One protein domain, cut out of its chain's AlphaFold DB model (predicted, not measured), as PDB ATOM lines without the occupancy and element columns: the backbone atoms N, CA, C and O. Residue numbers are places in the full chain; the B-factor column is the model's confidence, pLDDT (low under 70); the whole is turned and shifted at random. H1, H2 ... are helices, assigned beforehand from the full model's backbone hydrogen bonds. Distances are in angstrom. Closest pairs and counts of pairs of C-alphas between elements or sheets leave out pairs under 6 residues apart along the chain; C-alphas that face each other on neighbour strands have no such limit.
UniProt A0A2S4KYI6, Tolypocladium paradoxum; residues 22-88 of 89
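What this domain is: This is residues 22 to 88 of the 89 residues of a protein of Tolypocladium paradoxum (UniProt A0A2S4KYI6). Look for little regular structure here: one longer helix, H2, stands at one end of a long looping chain, the short helix H1 lies nearer the middle, and residues 34 to 44 stick out at the other end. Between the helices, residues 58 to 68 fold back on themselves as a loop. The printed part has 67 residues with two named helices, H1 then H2, and no named strand; the class is all helix, though named elements hold only 22 residues. The whole is loose, with a radius of gyration of the C-alphas of 13.9 A and spans of 40 by 27 by 17 A.

Where its parts are: Find C-alpha 72 at (30.380, 43.552, 52.623); from there H2, residues 72 to 86, runs 20.5 A to C-alpha 86 at (25.806, 49.542, 33.579). H1, residues 22 to 28, begins at C-alpha 22, (37.350, 36.882, 49.829).

How they stand to each other: H1 and H2 are apart, with no C-alpha of the one within 8 A of the other. O i to N i+4 pairs are within hydrogen-bond range in 10 of 11 cases in H2 and 2 of 3 in H1.

The domain as a whole: The farthest C-alphas, Asp 42 and Arg 88, are 42.0 A apart. The 43 residues from 29 to 71 make a long link. The printed part has no cut, and no printed residue is under pLDDT 70.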
ATOM      1  N   LYS A  22      36.363  37.644  50.610       97.12
ATOM      2  CA  LYS A  22      37.350  36.882  49.829       97.12
ATOM      3  C   LYS A  22      36.886  36.563  48.404       97.12
ATOM      4  O   LYS A  22      37.745  36.499  47.544       97.12
ATOM      5  N   HIS A  23      35.579  36.376  48.164       97.50
ATOM      6  CA  HIS A  23      35.070  36.166  46.805       97.50
ATOM      7  C   HIS A  23      35.194  37.452  45.996       97.50
ATOM      8  O   HIS A  23      35.530  37.399  44.831       97.50
ATOM      9  N   TYR A  24      34.938  38.610  46.609       98.25
ATOM     10  CA  TYR A  24      35.045  39.881  45.901       98.25
ATOM     11  C   TYR A  24      36.506  40.233  45.617       98.25
ATOM     12  O   TYR A  24      36.910  40.396  44.469       98.25
ATOM     13  N   ASN A  25      37.341  40.250  46.659       98.25
ATOM     14  CA  ASN A  25      38.734  40.659  46.521       98.25
ATOM     15  C   ASN A  25      39.561  39.695  45.662       98.25
ATOM     16  O   ASN A  25      40.583  40.122  45.134       98.25
ATOM     17  N   SER A  26      39.160  38.428  45.496       97.19
ATOM     18  CA  SER A  26      39.859  37.528  44.571       97.19
ATOM     19  C   SER A  26      39.739  37.958  43.112       97.19
ATOM     20  O   SER A  26      40.586  37.559  42.328       97.19
ATOM     21  N   PHE A  27      38.730  38.760  42.757       97.44
ATOM     22  CA  PHE A  27      38.508  39.234  41.387       97.44
ATOM     23  C   PHE A  27      38.609  40.760  41.229       97.44
ATOM     24  O   PHE A  27      38.762  41.243  40.116       97.44
ATOM     25  N   ALA A  28      38.554  41.523  42.325       96.88
ATOM     26  CA  ALA A  28      38.609  42.991  42.318       96.88
ATOM     27  C   ALA A  28      39.951  43.573  42.812       96.88
ATOM     28  O   ALA A  28      40.052  44.761  43.109       96.88
ATOM     29  N   THR A  29      40.988  42.746  42.954       97.06
ATOM     30  CA  THR A  29      42.335  43.175  43.373       97.06
ATOM     31  C   THR A  29      43.400  42.489  42.509       97.06
ATOM     32  O   THR A  29      43.056  41.541  41.801       97.06
ATOM     33  N   PRO A  30      44.697  42.859  42.618       96.94
ATOM     34  CA  PRO A  30      45.786  42.181  41.896       96.94
ATOM     35  C   PRO A  30      45.964  40.686  42.218       96.94
ATOM     36  O   PRO A  30      46.869  40.051  41.691       96.94
ATOM     37  N   PHE A  31      45.127  40.112  43.092       96.62
ATOM     38  CA  PHE A  31      45.003  38.665  43.246       96.62
ATOM     39  C   PHE A  31      44.566  37.976  41.942       96.62
ATOM     40  O   PHE A  31      45.008  36.860  41.675       96.62
ATOM     41  N   LEU A  32      43.711  38.625  41.142       96.12
ATOM     42  CA  LEU A  32      43.394  38.176  39.789       96.12
ATOM     43  C   LEU A  32      44.485  38.687  38.849       96.12
ATOM     44  O   LEU A  32      44.651  39.894  38.686       96.12
ATOM     45  N   VAL A  33      45.231  37.761  38.255       96.00
ATOM     46  CA  VAL A  33      46.258  38.076  37.258       96.00
ATOM     47  C   VAL A  33      45.609  38.056  35.880       96.00
ATOM     48  O   VAL A  33      44.937  37.076  35.546       96.00
ATOM     49  N   ASP A  34      45.792  39.123  35.101       95.44
ATOM     50  CA  ASP A  34      45.342  39.150  33.710       95.44
ATOM     51  C   ASP A  34      46.137  38.121  32.897       95.44
ATOM     52  O   ASP A  34      47.340  37.942  33.094       95.44
ATOM     53  N   LEU A  35      45.470  37.434  31.971       95.38
ATOM     54  CA  LEU A  35      46.132  36.487  31.081       95.38
ATOM     55  C   LEU A  35      47.217  37.178  30.237       95.38
ATOM     56  O   LEU A  35      48.241  36.559  29.958       95.38
ATOM     57  N   ALA A  36      47.013  38.450  29.881       96.00
ATOM     58  CA  ALA A  36      47.972  39.250  29.122       96.00
ATOM     59  C   ALA A  36      49.249  39.600  29.908       96.00
ATOM     60  O   ALA A  36      50.264  39.921  29.294       96.00
ATOM     61  N   ASP A  37      49.227  39.506  31.242       95.56
ATOM     62  CA  ASP A  37      50.386  39.804  32.089       95.56
ATOM     63  C   ASP A  37      51.352  38.617  32.222       95.56
ATOM     64  O   ASP A  37      52.420  38.746  32.822       95.56
ATOM     65  N   PHE A  38      50.992  37.433  31.715       92.06
ATOM     66  CA  PHE A  38      51.863  36.265  31.789       92.06
ATOM     67  C   PHE A  38      52.955  36.276  30.698       92.06
ATOM     68  O   PHE A  38      52.656  36.552  29.537       92.06
ATOM     69  N   PRO A  39      54.197  35.856  31.025       94.62
ATOM     70  CA  PRO A  39      54.663  35.448  32.350       94.62
ATOM     71  C   PRO A  39      54.964  36.651  33.258       94.62
ATOM     72  O   PRO A  39      55.577  37.624  32.832       94.62
ATOM     73  N   LEU A  40      54.605  36.540  34.541       95.44
ATOM     74  CA  LEU A  40      54.943  37.566  35.530       95.44
ATOM     75  C   LEU A  40      56.471  37.672  35.719       95.44
ATOM     76  O   LEU A  40      57.126  36.630  35.779       95.44
ATOM     77  N   PRO A  41      57.049  38.869  35.910       96.00
ATOM     78  CA  PRO A  41      58.432  39.034  36.374       96.00
ATOM     79  C   PRO A  41      58.678  38.359  37.730       96.00
ATOM     80  O   PRO A  41      57.737  38.176  38.502       96.00
ATOM     81  N   ASP A  42      59.917  37.972  38.040       95.75
ATOM     82  CA  ASP A  42      60.246  37.240  39.278       95.75
ATOM     83  C   ASP A  42      60.016  38.057  40.557       95.75
ATOM     84  O   ASP A  42      59.664  37.496  41.596       95.75
ATOM     85  N   ASP A  43      60.159  39.377  40.472       95.69
ATOM     86  CA  ASP A  43      59.939  40.339  41.551       95.69
ATOM     87  C   ASP A  43      58.490  40.851  41.629       95.69
ATOM     88  O   ASP A  43      58.171  41.688  42.478       95.69
ATOM     89  N   ASP A  44      57.587  40.339  40.785       96.62
ATOM     90  CA  ASP A  44      56.196  40.778  40.777       96.62
ATOM     91  C   ASP A  44      55.503  40.427  42.111       96.62
ATOM     92  O   ASP A  44      55.406  39.248  42.481       96.62
ATOM     93  N   PRO A  45      54.936  41.412  42.835       95.31
ATOM     94  CA  PRO A  45      54.316  41.180  44.138       95.31
ATOM     95  C   PRO A  45      53.113  40.226  44.081       95.31
ATOM     96  O   PRO A  45      52.704  39.668  45.099       95.31
ATOM     97  N   ARG A  46      52.508  40.006  42.909       95.56
ATOM     98  CA  ARG A  46      51.412  39.043  42.717       95.56
ATOM     99  C   ARG A  46      51.874  37.592  42.848       95.56
ATOM    100  O   ARG A  46      51.030  36.725  43.072       95.56
ATOM    101  N   ARG A  47      53.186  37.322  42.792       95.00
ATOM    102  CA  ARG A  47      53.771  36.001  43.078       95.00
ATOM    103  C   ARG A  47      53.705  35.619  44.563       95.00
ATOM    104  O   ARG A  47      53.658  34.426  44.856       95.00
ATOM    105  N   ASP A  48      53.597  36.587  45.482       95.19
ATOM    106  CA  ASP A  48      53.276  36.350  46.902       95.19
ATOM    107  C   ASP A  48      51.929  36.986  47.309       95.19
ATOM    108  O   ASP A  48      51.857  37.981  48.045       95.19
ATOM    109  N   PRO A  49      50.797  36.391  46.897       91.88
ATOM    110  CA  PRO A  49      49.485  36.938  47.220       91.88
ATOM    111  C   PRO A  49      49.157  36.876  48.722       91.88
ATOM    112  O   PRO A  49      48.249  37.578  49.180       91.88
ATOM    113  N   ARG A  50      49.856  36.032  49.505       90.81
ATOM    114  CA  ARG A  50      49.640  35.919  50.956       90.81
ATOM    115  C   ARG A  50      50.322  37.063  51.692       90.81
ATOM    116  O   ARG A  50      49.653  37.680  52.524       90.81
ATOM    117  N   GLY A  51      51.585  37.352  51.376       94.19
ATOM    118  CA  GLY A  51      52.330  38.483  51.931       94.19
ATOM    119  C   GLY A  51      51.689  39.819  51.572       94.19
ATOM    120  O   GLY A  51      51.500  40.669  52.438       94.19
ATOM    121  N   MET A  52      51.196  39.952  50.339       96.50
ATOM    122  CA  MET A  52      50.521  41.174  49.880       96.50
ATOM    123  C   MET A  52      49.116  41.394  50.459       96.50
ATOM    124  O   MET A  52      48.520  42.464  50.280       96.50
ATOM    125  N   GLY A  53      48.548  40.385  51.129       96.69
ATOM    126  CA  GLY A  53      47.300  40.513  51.879       96.69
ATOM    127  C   GLY A  53      46.072  40.899  51.048       96.69
ATOM    128  O   GLY A  53      45.095  41.378  51.623       96.69
ATOM    129  N   TYR A  54      46.077  40.685  49.726       97.44
ATOM    130  CA  TYR A  54      45.033  41.151  48.797       97.44
ATOM    131  C   TYR A  54      43.603  40.802  49.251       97.44
ATOM    132  O   TYR A  54      42.717  41.654  49.305       97.44
ATOM    133  N   LEU A  55      43.389  39.564  49.708       96.75
ATOM    134  CA  LEU A  55      42.078  39.077  50.161       96.75
ATOM    135  C   LEU A  55      41.588  39.694  51.487       96.75
ATOM    136  O   LEU A  55      40.445  39.462  51.890       96.75
ATOM    137  N   ARG A  56      42.455  40.424  52.200       96.62
ATOM    138  CA  ARG A  56      42.147  41.112  53.464       96.62
ATOM    139  C   ARG A  56      42.004  42.623  53.304       96.62
ATOM    140  O   ARG A  56      41.587  43.255  54.271       96.62
ATOM    141  N   ARG A  57      42.332  43.170  52.129       97.25
ATOM    142  CA  ARG A  57      42.177  44.595  51.826       97.25
ATOM    143  C   ARG A  57      40.729  45.047  51.984       97.25
ATOM    144  O   ARG A  57      39.800  44.230  51.998       97.25
ATOM    145  N   ASP A  58      40.575  46.356  52.086       98.44
ATOM    146  CA  ASP A  58      39.281  47.013  52.058       98.44
ATOM    147  C   ASP A  58      38.491  46.658  50.796       98.44
ATOM    148  O   ASP A  58      39.038  46.349  49.736       98.44
ATOM    149  N   LEU A  59      37.174  46.696  50.941       98.56
ATOM    150  CA  LEU A  59      36.212  46.505  49.875       98.56
ATOM    151  C   LEU A  59      36.070  47.809  49.093       98.56
ATOM    152  O   LEU A  59      35.398  48.732  49.546       98.56
ATOM    153  N   VAL A  60      36.693  47.879  47.921       98.56
ATOM    154  CA  VAL A  60      36.652  49.054  47.040       98.56
ATOM    155  C   VAL A  60      35.886  48.701  45.774       98.56
ATOM    156  O   VAL A  60      36.198  47.692  45.148       98.56
ATOM    157  N   CYS A  61      34.892  49.511  45.403       98.25
ATOM    158  CA  CYS A  61      34.115  49.284  44.187       98.25
ATOM    159  C   CYS A  61      35.013  49.322  42.944       98.25
ATOM    160  O   CYS A  61      35.767  50.275  42.744       98.25
ATOM    161  N   TRP A  62      34.878  48.313  42.083       96.88
ATOM    162  CA  TRP A  62      35.633  48.174  40.837       96.88
ATOM    163  C   TRP A  62      35.357  49.294  39.826       96.88
ATOM    164  O   TRP A  62      36.200  49.556  38.969       96.88
ATOM    165  N   ARG A  63      34.174  49.916  39.907       96.88
ATOM    166  CA  ARG A  63      33.682  50.893  38.933       96.88
ATOM    167  C   ARG A  63      33.930  52.327  39.379       96.88
ATOM    168  O   ARG A  63      34.616  53.067  38.686       96.88
ATOM    169  N   CYS A  64      33.419  52.708  40.550       97.12
ATOM    170  CA  CYS A  64      33.507  54.088  41.042       97.12
ATOM    171  C   CYS A  64      34.619  54.334  42.076       97.12
ATOM    172  O   CYS A  64      34.805  55.467  42.514       97.12
ATOM    173  N   GLY A  65      35.334  53.297  42.528       98.00
ATOM    174  CA  GLY A  65      36.418  53.435  43.508       98.00
ATOM    175  C   GLY A  65      35.973  53.751  44.942       98.00
ATOM    176  O   GLY A  65      36.815  53.967  45.813       98.00
ATOM    177  N   ARG A  66      34.664  53.769  45.237       98.50
ATOM    178  CA  ARG A  66      34.158  53.991  46.600       98.50
ATOM    179  C   ARG A  66      34.644  52.888  47.546       98.50
ATOM    180  O   ARG A  66      34.494  51.704  47.246       98.50
ATOM    181  N   ASN A  67      35.180  53.280  48.702       98.50
ATOM    182  CA  ASN A  67      35.657  52.362  49.736       98.50
ATOM    183  C   ASN A  67      34.555  52.076  50.780       98.50
ATOM    184  O   ASN A  67      33.931  52.991  51.317       98.50
ATOM    185  N   PHE A  68      34.334  50.796  51.075       98.56
ATOM    186  CA  PHE A  68      33.364  50.270  52.036       98.56
ATOM    187  C   PHE A  68      34.027  49.643  53.277       98.56
ATOM    188  O   PHE A  68      33.334  49.131  54.164       98.56
ATOM    189  N   GLY A  69      35.357  49.661  53.370       98.12
ATOM    190  CA  GLY A  69      36.130  49.041  54.441       98.12
ATOM    191  C   GLY A  69      35.852  47.541  54.505       98.12
ATOM    192  O   GLY A  69      36.087  46.801  53.553       98.12
ATOM    193  N   ASN A  70      35.282  47.078  55.616       96.88
ATOM    194  CA  ASN A  70      34.875  45.685  55.812       96.88
ATOM    195  C   ASN A  70      33.359  45.438  55.631       96.88
ATOM    196  O   ASN A  70      32.889  44.323  55.869       96.88
ATOM    197  N   GLN A  71      32.586  46.441  55.198       98.00
ATOM    198  CA  GLN A  71      31.119  46.390  55.137       98.00
ATOM    199  C   GLN A  71      30.615  45.682  53.864       98.00
ATOM    200  O   GLN A  71      30.073  46.308  52.956       98.00
ATOM    201  N   PHE A  72      30.753  44.352  53.805       97.75
ATOM    202  CA  PHE A  72      30.380  43.552  52.623       97.75
ATOM    203  C   PHE A  72      28.919  43.710  52.192       97.75
ATOM    204  O   PHE A  72      28.646  43.797  50.998       97.75
ATOM    205  N   LYS A  73      27.983  43.796  53.147       97.75
ATOM    206  CA  LYS A  73      26.560  44.001  52.840       97.75
ATOM    207  C   LYS A  73      26.334  45.295  52.046       97.75
ATOM    208  O   LYS A  73      25.678  45.256  51.015       97.75
ATOM    209  N   ARG A  74      26.957  46.399  52.477       98.31
ATOM    210  CA  ARG A  74      26.838  47.706  51.813       98.31
ATOM    211  C   ARG A  74      27.487  47.724  50.435       98.31
ATOM    212  O   ARG A  74      26.949  48.343  49.528       98.31
ATOM    213  N   LEU A  75      28.623  47.041  50.272       98.56
ATOM    214  CA  LEU A  75      29.211  46.862  48.945       98.56
ATOM    215  C   LEU A  75      28.241  46.102  48.033       98.56
ATOM    216  O   LEU A  75      28.052  46.496  46.893       98.56
ATOM    217  N   LYS A  76      27.627  45.018  48.520       97.88
ATOM    218  CA  LYS A  76      26.717  44.203  47.710       97.88
ATOM    219  C   LYS A  76      25.470  44.977  47.276       97.88
ATOM    220  O   LYS A  76      25.083  44.856  46.124       97.88
ATOM    221  N   GLU A  77      24.893  45.779  48.170       98.12
ATOM    222  CA  GLU A  77      23.806  46.713  47.836       98.12
ATOM    223  C   GLU A  77      24.256  47.707  46.757       98.12
ATOM    224  O   GLU A  77      23.586  47.871  45.751       98.12
ATOM    225  N   HIS A  78      25.445  48.291  46.905       98.31
ATOM    226  CA  HIS A  78      25.987  49.214  45.911       98.31
ATOM    227  C   HIS A  78      26.260  48.568  44.539       98.31
ATOM    228  O   HIS A  78      26.079  49.219  43.515       98.31
ATOM    229  N   LEU A  79      26.699  47.307  44.500       98.19
ATOM    230  CA  LEU A  79      26.935  46.587  43.243       98.19
ATOM    231  C   LEU A  79      25.636  46.308  42.473       98.19
ATOM    232  O   LEU A  79      25.695  46.184  41.256       98.19
ATOM    233  N   GLU A  80      24.485  46.228  43.149       97.94
ATOM    234  CA  GLU A  80      23.172  46.184  42.490       97.94
ATOM    235  C   GLU A  80      22.927  47.470  41.694       97.94
ATOM    236  O   GLU A  80      22.636  47.414  40.502       97.94
ATOM    237  N   ASP A  81      23.130  48.627  42.332       97.88
ATOM    238  CA  ASP A  81      22.947  49.931  41.689       97.88
ATOM    239  C   ASP A  81      23.907  50.107  40.500       97.88
ATOM    240  O   ASP A  81      23.507  50.566  39.429       97.88
ATOM    241  N   GLU A  82      25.176  49.716  40.669       98.00
ATOM    242  CA  GLU A  82      26.183  49.774  39.602       98.00
ATOM    243  C   GLU A  82      25.833  48.851  38.431       98.00
ATOM    244  O   GLU A  82      26.008  49.238  37.274       98.00
ATOM    245  N   PHE A  83      25.316  47.652  38.707       97.44
ATOM    246  CA  PHE A  83      24.883  46.714  37.674       97.44
ATOM    247  C   PHE A  83      23.680  47.249  36.893       97.44
ATOM    248  O   PHE A  83      23.680  47.233  35.662       97.44
ATOM    249  N   GLU A  84      22.675  47.775  37.593       97.50
ATOM    250  CA  GLU A  84      21.489  48.370  36.977       97.50
ATOM    251  C   GLU A  84      21.821  49.598  36.123       97.50
ATOM    252  O   GLU A  84      21.204  49.793  35.074       97.50
ATOM    253  N   ALA A  85      22.797  50.406  36.544       96.69
ATOM    254  CA  ALA A  85      23.310  51.517  35.751       96.69
ATOM    255  C   ALA A  85      24.059  51.020  34.506       96.69
ATOM    256  O   ALA A  85      23.751  51.456  33.402       96.69
ATOM    257  N   TRP A  86      24.992  50.079  34.672       95.75
ATOM    258  CA  TRP A  86      25.806  49.542  33.579       95.75
ATOM    259  C   TRP A  86      24.975  48.825  32.509       95.75
ATOM    260  O   TRP A  86      25.244  48.971  31.324       95.75
ATOM    261  N   ARG A  87      23.916  48.101  32.893       94.38
ATOM    262  CA  ARG A  87      23.030  47.402  31.942       94.38
ATOM    263  C   ARG A  87      22.272  48.349  30.996       94.38
ATOM    264  O   ARG A  87      21.694  47.885  30.018       94.38
ATOM    265  N   ARG A  88      22.190  49.644  31.317       94.75
ATOM    266  CA  ARG A  88      21.475  50.657  30.517       94.75
ATOM    267  C   ARG A  88      22.384  51.414  29.545       94.75
ATOM    268  O   ARG A  88      21.864  52.237  28.796       94.75
TER     269      ARG A  88